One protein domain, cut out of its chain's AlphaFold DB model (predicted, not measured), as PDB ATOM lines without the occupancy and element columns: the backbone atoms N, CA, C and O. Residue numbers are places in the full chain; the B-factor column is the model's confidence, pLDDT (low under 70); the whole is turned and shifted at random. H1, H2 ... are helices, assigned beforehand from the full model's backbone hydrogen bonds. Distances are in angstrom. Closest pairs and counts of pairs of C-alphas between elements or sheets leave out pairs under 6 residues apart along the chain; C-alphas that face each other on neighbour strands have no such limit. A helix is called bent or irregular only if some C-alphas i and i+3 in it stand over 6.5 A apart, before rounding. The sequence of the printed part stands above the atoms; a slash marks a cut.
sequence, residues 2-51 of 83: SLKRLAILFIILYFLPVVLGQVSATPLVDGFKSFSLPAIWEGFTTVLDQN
ATOM      1  N   SER A   2      46.627 -26.360 -41.907       81.38
ATOM      2  CA  SER A   2      45.294 -26.990 -41.819       81.38
ATOM      3  C   SER A   2      44.739 -26.914 -40.391       81.38
ATOM      4  O   SER A   2      45.514 -26.960 -39.438       81.38
ATOM      5  N   LEU A   3      43.410 -26.854 -40.237       79.25
ATOM      6  CA  LEU A   3      42.724 -26.795 -38.933       79.25
ATOM      7  C   LEU A   3      43.191 -27.904 -37.971       79.25
ATOM      8  O   LEU A   3      43.425 -27.662 -36.792       79.25
ATOM      9  N   LYS A   4      43.436 -29.106 -38.509       75.81
ATOM     10  CA  LYS A   4      43.971 -30.255 -37.760       75.81
ATOM     11  C   LYS A   4      45.334 -29.964 -37.124       75.81
ATOM     12  O   LYS A   4      45.566 -30.329 -35.980       75.81
ATOM     13  N   ARG A   5      46.235 -29.291 -37.848       73.25
ATOM     14  CA  ARG A   5      47.565 -28.933 -37.326       73.25
ATOM     15  C   ARG A   5      47.471 -27.877 -36.232       73.25
ATOM     16  O   ARG A   5      48.264 -27.921 -35.306       73.25
ATOM     17  N   LEU A   6      46.497 -26.976 -36.333       74.12
ATOM     18  CA  LEU A   6      46.257 -25.922 -35.349       74.12
ATOM     19  C   LEU A   6      45.713 -26.500 -34.035       74.12
ATOM     20  O   LEU A   6      46.201 -26.148 -32.969       74.12
ATOM     21  N   ALA A   7      44.791 -27.463 -34.122       73.38
ATOM     22  CA  ALA A   7      44.288 -28.197 -32.962       73.38
ATOM     23  C   ALA A   7      45.389 -29.013 -32.263       73.38
ATOM     24  O   ALA A   7      45.500 -28.981 -31.042       73.38
ATOM     25  N   ILE A   8      46.246 -29.699 -33.028       76.19
ATOM     26  CA  ILE A   8      47.388 -30.436 -32.464       76.19
ATOM     27  C   ILE A   8      48.358 -29.480 -31.762       76.19
ATOM     28  O   ILE A   8      48.808 -29.769 -30.658       76.19
ATOM     29  N   LEU A   9      48.653 -28.327 -32.365       76.62
ATOM     30  CA  LEU A   9      49.512 -27.311 -31.755       76.62
ATOM     31  C   LEU A   9      48.922 -26.765 -30.457       76.62
ATOM     32  O   LEU A   9      49.647 -26.618 -29.479       76.62
ATOM     33  N   PHE A  10      47.612 -26.519 -30.439       74.06
ATOM     34  CA  PHE A  10      46.903 -26.103 -29.236       74.06
ATOM     35  C   PHE A  10      47.052 -27.143 -28.122       74.06
ATOM     36  O   PHE A  10      47.440 -26.787 -27.019       74.06
ATOM     37  N   ILE A  11      46.851 -28.431 -28.422       75.06
ATOM     38  CA  ILE A  11      47.015 -29.524 -27.448       75.06
ATOM     39  C   ILE A  11      48.464 -29.618 -26.949       75.06
ATOM     40  O   ILE A  11      48.695 -29.803 -25.758       75.06
ATOM     41  N   ILE A  12      49.458 -29.462 -27.826       77.12
ATOM     42  CA  ILE A  12      50.868 -29.480 -27.409       77.12
ATOM     43  C   ILE A  12      51.148 -28.329 -26.439       77.12
ATOM     44  O   ILE A  12      51.728 -28.561 -25.385       77.12
ATOM     45  N   LEU A  13      50.698 -27.111 -26.752       73.12
ATOM     46  CA  LEU A  13      50.867 -25.940 -25.884       73.12
ATOM     47  C   LEU A  13      50.079 -26.047 -24.575       73.12
ATOM     48  O   LEU A  13      50.518 -25.532 -23.547       73.12
ATOM     49  N   TYR A  14      48.948 -26.742 -24.611       69.81
ATOM     50  CA  TYR A  14      48.110 -27.046 -23.458       69.81
ATOM     51  C   TYR A  14      48.837 -27.957 -22.456       69.81
ATOM     52  O   TYR A  14      48.820 -27.691 -21.261       69.81
ATOM     53  N   PHE A  15      49.540 -28.993 -22.930       73.94
ATOM     54  CA  PHE A  15      50.259 -29.937 -22.062       73.94
ATOM     55  C   PHE A  15      51.728 -29.576 -21.800       73.94
ATOM     56  O   PHE A  15      52.331 -30.145 -20.892       73.94
ATOM     57  N   LEU A  16      52.316 -28.643 -22.550       77.69
ATOM     58  CA  LEU A  16      53.740 -28.301 -22.453       77.69
ATOM     59  C   LEU A  16      54.212 -27.974 -21.018       77.69
ATOM     60  O   LEU A  16      55.209 -28.558 -20.597       77.69
ATOM     61  N   PRO A  17      53.527 -27.125 -20.223       70.81
ATOM     62  CA  PRO A  17      53.988 -26.794 -18.871       70.81
ATOM     63  C   PRO A  17      53.861 -27.973 -17.906       70.81
ATOM     64  O   PRO A  17      54.638 -28.094 -16.962       70.81
ATOM     65  N   VAL A  18      52.888 -28.851 -18.157       72.25
ATOM     66  CA  VAL A  18      52.661 -30.067 -17.374       72.25
ATOM     67  C   VAL A  18      53.747 -31.101 -17.660       72.25
ATOM     68  O   VAL A  18      54.297 -31.684 -16.731       72.25
ATOM     69  N   VAL A  19      54.132 -31.277 -18.928       74.06
ATOM     70  CA  VAL A  19      55.256 -32.146 -19.321       74.06
ATOM     71  C   VAL A  19      56.583 -31.632 -18.753       74.06
ATOM     72  O   VAL A  19      57.440 -32.426 -18.380       74.06
ATOM     73  N   LEU A  20      56.740 -30.311 -18.638       76.50
ATOM     74  CA  LEU A  20      57.912 -29.676 -18.027       76.50
ATOM     75  C   LEU A  20      57.874 -29.664 -16.487       76.50
ATOM     76  O   LEU A  20      58.788 -29.122 -15.866       76.50
ATOM     77  N   GLY A  21      56.840 -30.244 -15.867       69.94
ATOM     78  CA  GLY A  21      56.700 -30.348 -14.411       69.94
ATOM     79  C   GLY A  21      56.437 -29.018 -13.702       69.94
ATOM     80  O   GLY A  21      56.562 -28.942 -12.484       69.94
ATOM     81  N   GLN A  22      56.094 -27.970 -14.450       70.75
ATOM     82  CA  GLN A  22      55.858 -26.632 -13.912       70.75
ATOM     83  C   GLN A  22      54.423 -26.453 -13.401       70.75
ATOM     84  O   GLN A  22      54.166 -25.580 -12.580       70.75
ATOM     85  N   VAL A  23      53.480 -27.260 -13.900       69.50
ATOM     86  CA  VAL A  23      52.059 -27.186 -13.535       69.50
ATOM     87  C   VAL A  23      51.499 -28.581 -13.303       69.50
ATOM     88  O   VAL A  23      51.909 -29.547 -13.949       69.50
ATOM     89  N   SER A  24      50.546 -28.694 -12.379       72.75
ATOM     90  CA  SER A  24      49.826 -29.944 -12.159       72.75
ATOM     91  C   SER A  24      49.001 -30.329 -13.391       72.75
ATOM     92  O   SER A  24      48.330 -29.493 -13.991       72.75
ATOM     93  N   ALA A  25      48.990 -31.618 -13.736       71.88
ATOM     94  CA  ALA A  25      48.130 -32.150 -14.791       71.88
ATOM     95  C   ALA A  25      46.640 -32.141 -14.413       71.88
ATOM     96  O   ALA A  25      45.795 -32.304 -15.291       71.88
ATOM     97  N   THR A  26      46.306 -31.986 -13.127       79.25
ATOM     98  CA  THR A  26      44.939 -32.151 -12.607       79.25
ATOM     99  C   THR A  26      43.896 -31.299 -13.343       79.25
ATOM    100  O   THR A  26      42.934 -31.885 -13.835       79.25
ATOM    101  N   PRO A  27      44.089 -29.976 -13.538       72.44
ATOM    102  CA  PRO A  27      43.097 -29.140 -14.220       72.44
ATOM    103  C   PRO A  27      42.883 -29.557 -15.682       72.44
ATOM    104  O   PRO A  27      41.770 -29.495 -16.199       72.44
ATOM    105  N   LEU A  28      43.941 -30.041 -16.341       72.25
ATOM    106  CA  LEU A  28      43.873 -30.539 -17.715       72.25
ATOM    107  C   LEU A  28      43.107 -31.865 -17.783       72.25
ATOM    108  O   LEU A  28      42.248 -32.060 -18.639       72.25
ATOM    109  N   VAL A  29      43.406 -32.785 -16.867       76.81
ATOM    110  CA  VAL A  29      42.762 -34.101 -16.794       76.81
ATOM    111  C   VAL A  29      41.273 -33.964 -16.481       76.81
ATOM    112  O   VAL A  29      40.463 -34.673 -17.078       76.81
ATOM    113  N   ASP A  30      40.894 -33.044 -15.598       74.56
ATOM    114  CA  ASP A  30      39.494 -32.810 -15.241       74.56
ATOM    115  C   ASP A  30      38.715 -32.134 -16.384       74.56
ATOM    116  O   ASP A  30      37.576 -32.520 -16.679       74.56
ATOM    117  N   GLY A  31      39.367 -31.237 -17.133       72.31
ATOM    118  CA  GLY A  31      38.835 -30.692 -18.386       72.31
ATOM    119  C   GLY A  31      38.569 -31.776 -19.440       72.31
ATOM    120  O   GLY A  31      37.498 -31.805 -20.046       72.31
ATOM    121  N   PHE A  32      39.493 -32.727 -19.616       73.50
ATOM    122  CA  PHE A  32      39.320 -33.834 -20.566       73.50
ATOM    123  C   PHE A  32      38.314 -34.895 -20.105       73.50
ATOM    124  O   PHE A  32      37.582 -35.426 -20.938       73.50
ATOM    125  N   LYS A  33      38.217 -35.192 -18.803       76.38
ATOM    126  CA  LYS A  33      37.241 -36.156 -18.257       76.38
ATOM    127  C   LYS A  33      35.796 -35.757 -18.532       76.38
ATOM    128  O   LYS A  33      34.958 -36.622 -18.762       76.38
ATOM    129  N   SER A  34      35.504 -34.461 -18.495       74.56
ATOM    130  CA  SER A  34      34.153 -33.947 -18.732       74.56
ATOM    131  C   SER A  34      33.800 -33.814 -20.221       74.56
ATOM    132  O   SER A  34      32.637 -33.561 -20.530       74.56
ATOM    133  N   PHE A  35      34.770 -33.979 -21.139       71.00
ATOM    134  CA  PHE A  35      34.612 -33.847 -22.600       71.00
ATOM    135  C   PHE A  35      33.821 -32.601 -23.047       71.00
ATOM    136  O   PHE A  35      33.213 -32.585 -24.119       71.00
ATOM    137  N   SER A  36      33.834 -31.534 -22.246       79.06
ATOM    138  CA  SER A  36      33.117 -30.302 -22.550       79.06
ATOM    139  C   SER A  36      34.107 -29.215 -22.955       79.06
ATOM    140  O   SER A  36      35.119 -28.996 -22.291       79.06
ATOM    141  N   LEU A  37      33.815 -28.515 -24.055       78.06
ATOM    142  CA  LEU A  37      34.591 -27.343 -24.479       78.06
ATOM    143  C   LEU A  37      34.778 -26.314 -23.343       78.06
ATOM    144  O   LEU A  37      35.906 -25.847 -23.184       78.06
ATOM    145  N   PRO A  38      33.748 -25.997 -22.528       81.12
ATOM    146  CA  PRO A  38      33.900 -25.090 -21.392       81.12
ATOM    147  C   PRO A  38      34.904 -25.580 -20.348       81.12
ATOM    148  O   PRO A  38      35.748 -24.802 -19.927       81.12
ATOM    149  N   ALA A  39      34.875 -26.859 -19.975       76.81
ATOM    150  CA  ALA A  39      35.789 -27.392 -18.965       76.81
ATOM    151  C   ALA A  39      37.223 -27.561 -19.490       76.81
ATOM    152  O   ALA A  39      38.183 -27.357 -18.753       76.81
ATOM    153  N   ILE A  40      37.391 -27.898 -20.775       79.62
ATOM    154  CA  ILE A  40      38.709 -27.893 -21.428       79.62
ATOM    155  C   ILE A  40      39.282 -26.473 -21.416       79.62
ATOM    156  O   ILE A  40      40.465 -26.293 -21.124       79.62
ATOM    157  N   TRP A  41      38.445 -25.473 -21.712       80.38
ATOM    158  CA  TRP A  41      38.826 -24.065 -21.662       80.38
ATOM    159  C   TRP A  41      39.156 -23.608 -20.241       80.38
ATOM    160  O   TRP A  41      40.183 -22.975 -20.036       80.38
ATOM    161  N   GLU A  42      38.351 -23.980 -19.251       83.62
ATOM    162  CA  GLU A  42      38.604 -23.674 -17.843       83.62
ATOM    163  C   GLU A  42      39.945 -24.262 -17.388       83.62
ATOM    164  O   GLU A  42      40.820 -23.518 -16.945       83.62
ATOM    165  N   GLY A  43      40.178 -25.554 -17.647       77.38
ATOM    166  CA  GLY A  43      41.460 -26.208 -17.378       77.38
ATOM    167  C   GLY A  43      42.633 -25.549 -18.110       77.38
ATOM    168  O   GLY A  43      43.714 -25.427 -17.533       77.38
ATOM    169  N   PHE A  44      42.419 -25.052 -19.339       76.44
ATOM    170  CA  PHE A  44      43.425 -24.258 -20.054       76.44
ATOM    171  C   PHE A  44      43.762 -22.989 -19.282       76.44
ATOM    172  O   PHE A  44      44.928 -22.716 -19.021       76.44
ATOM    173  N   THR A  45      42.736 -22.210 -18.934       78.75
ATOM    174  CA  THR A  45      42.906 -20.912 -18.287       78.75
ATOM    175  C   THR A  45      43.532 -21.054 -16.911       78.75
ATOM    176  O   THR A  45      44.392 -20.255 -16.578       78.75
ATOM    177  N   THR A  46      43.204 -22.106 -16.157       81.94
ATOM    178  CA  THR A  46      43.847 -22.401 -14.872       81.94
ATOM    179  C   THR A  46      45.333 -22.697 -15.039       81.94
ATOM    180  O   THR A  46      46.142 -22.161 -14.290       81.94
ATOM    181  N   VAL A  47      45.723 -23.514 -16.022       77.19
ATOM    182  CA  VAL A  47      47.145 -23.807 -16.270       77.19
ATOM    183  C   VAL A  47      47.890 -22.599 -16.827       77.19
ATOM    184  O   VAL A  47      49.055 -22.386 -16.490       77.19
ATOM    185  N   LEU A  48      47.216 -21.785 -17.636       78.06
ATOM    186  CA  LEU A  48      47.756 -20.533 -18.144       78.06
ATOM    187  C   LEU A  48      47.970 -19.523 -17.014       78.06
ATOM    188  O   LEU A  48      49.020 -18.900 -16.982       78.06
ATOM    189  N   ASP A  49      47.037 -19.406 -16.071       80.81
ATOM    190  CA  ASP A  49      47.141 -18.508 -14.916       80.81
ATOM    191  C   ASP A  49      48.218 -18.981 -13.926       80.81
ATOM    192  O   ASP A  49      49.063 -18.204 -13.488       80.81
ATOM    193  N   GLN A  50      48.279 -20.292 -13.664       78.25
ATOM    194  CA  GLN A  50      49.293 -20.904 -12.797       78.25
ATOM    195  C   GLN A  50      50.720 -20.761 -13.327       78.25
ATOM    196  O   GLN A  50      51.668 -20.882 -12.552       78.25
ATOM    197  N   ASN A  51      50.892 -20.540 -14.632       78.19
ATOM    198  CA  ASN A  51      52.216 -20.446 -15.231       78.19
ATOM    199  C   ASN A  51      52.288 -19.428 -16.365       78.19
ATOM    200  O   ASN A  51      52.871 -19.664 -17.430       78.19
TER     201      ASN A  51
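AT A GLANCE: This is residues 2 to 51 of the 83 residues of an uncharacterized protein of Candidatus Wildermuthbacteria bacterium RIFCSPLOWO2_01_FULL_48_16 (UniProt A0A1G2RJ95). A long helix, H1, and a helical hairpin of two shorter helices, H2 and H3, make a V: they meet near the end of H1, and from there H1 and the hairpin spread apart. Residues 2 to 9 stick out at the tip of one arm of the V, and residues 33 to 38, at the turn of the hairpin, stick out at the tip of the other. The printed part has 50 residues, with three named helices in the order H1, H2, H3 and no named strand; the class is all helix. The whole is compact, with a radius of gyration of the C-alphas of 10.6 A, and spans 30 by 23 by 16 A.

IN THESE COORDINATES: Start at Ser 2 and find C-alpha 3 at (42.724, -26.795, -38.933), where H1 begins; it covers residues 3 to 19 and runs 23.9 A to C-alpha 19 at (55.256, -32.146, -19.321). H1 is irregular: its C-alphas 14 and 17 are 7.5 A apart, where about 5 A is found in a regular helix. After a short link of 6 residues, look for H2 at residues 26 to 33, 10.4 A from first to last C-alpha. A tight link of 3 residues leads on to H3, residues 37 to 50, which runs 19.9 A and ends at C-alpha 50, (49.293, -20.904, -12.797).

HOW THE PARTS SIT: Look first at residues 14 to 17 of H1, which alone in that helix touch H3, at its residues 44 to 47. H1 and H3 only just touch, with 3 pairs of C-alphas within 8 A, and the closest C-alphas, those of Tyr 14 and Phe 44, are 6.4 A apart. Their lines stand at a steep tilt of 43 degrees, and they run the same way. H1 and H2 are close but not clearly touching: their closest C-alphas, those of Phe 15 and Leu 28, are 7.7 A apart. These two run opposite ways at a tilt of 37 degrees, only just steep. Go on to H2 and H3, a helical hairpin, which touch with 19 pairs of C-alphas within 8 A; the closest C-alphas are those of Gly 31 and Ile 40, 4.1 A apart. They run opposite ways at a shallow tilt of 10 degrees. In the backbones of H2 and H3, every O i to N i+4 pair is within hydrogen-bond range; in H1, 11 of 13 are.

THE WHOLE: The two C-alphas farthest apart in the domain are those of Ser 2 and Ser 24, at 30.1 A. Without residues 2 to 9 and 33 to 38, which stand free, the body of 36 residues spans 22 by 17 by 14 A. The printed part has no cut, and neither of its two links is long. In the B-factor column you find a mean pLDDT of the printed part of 75.8, with residues 14, 21 and 23 under 70.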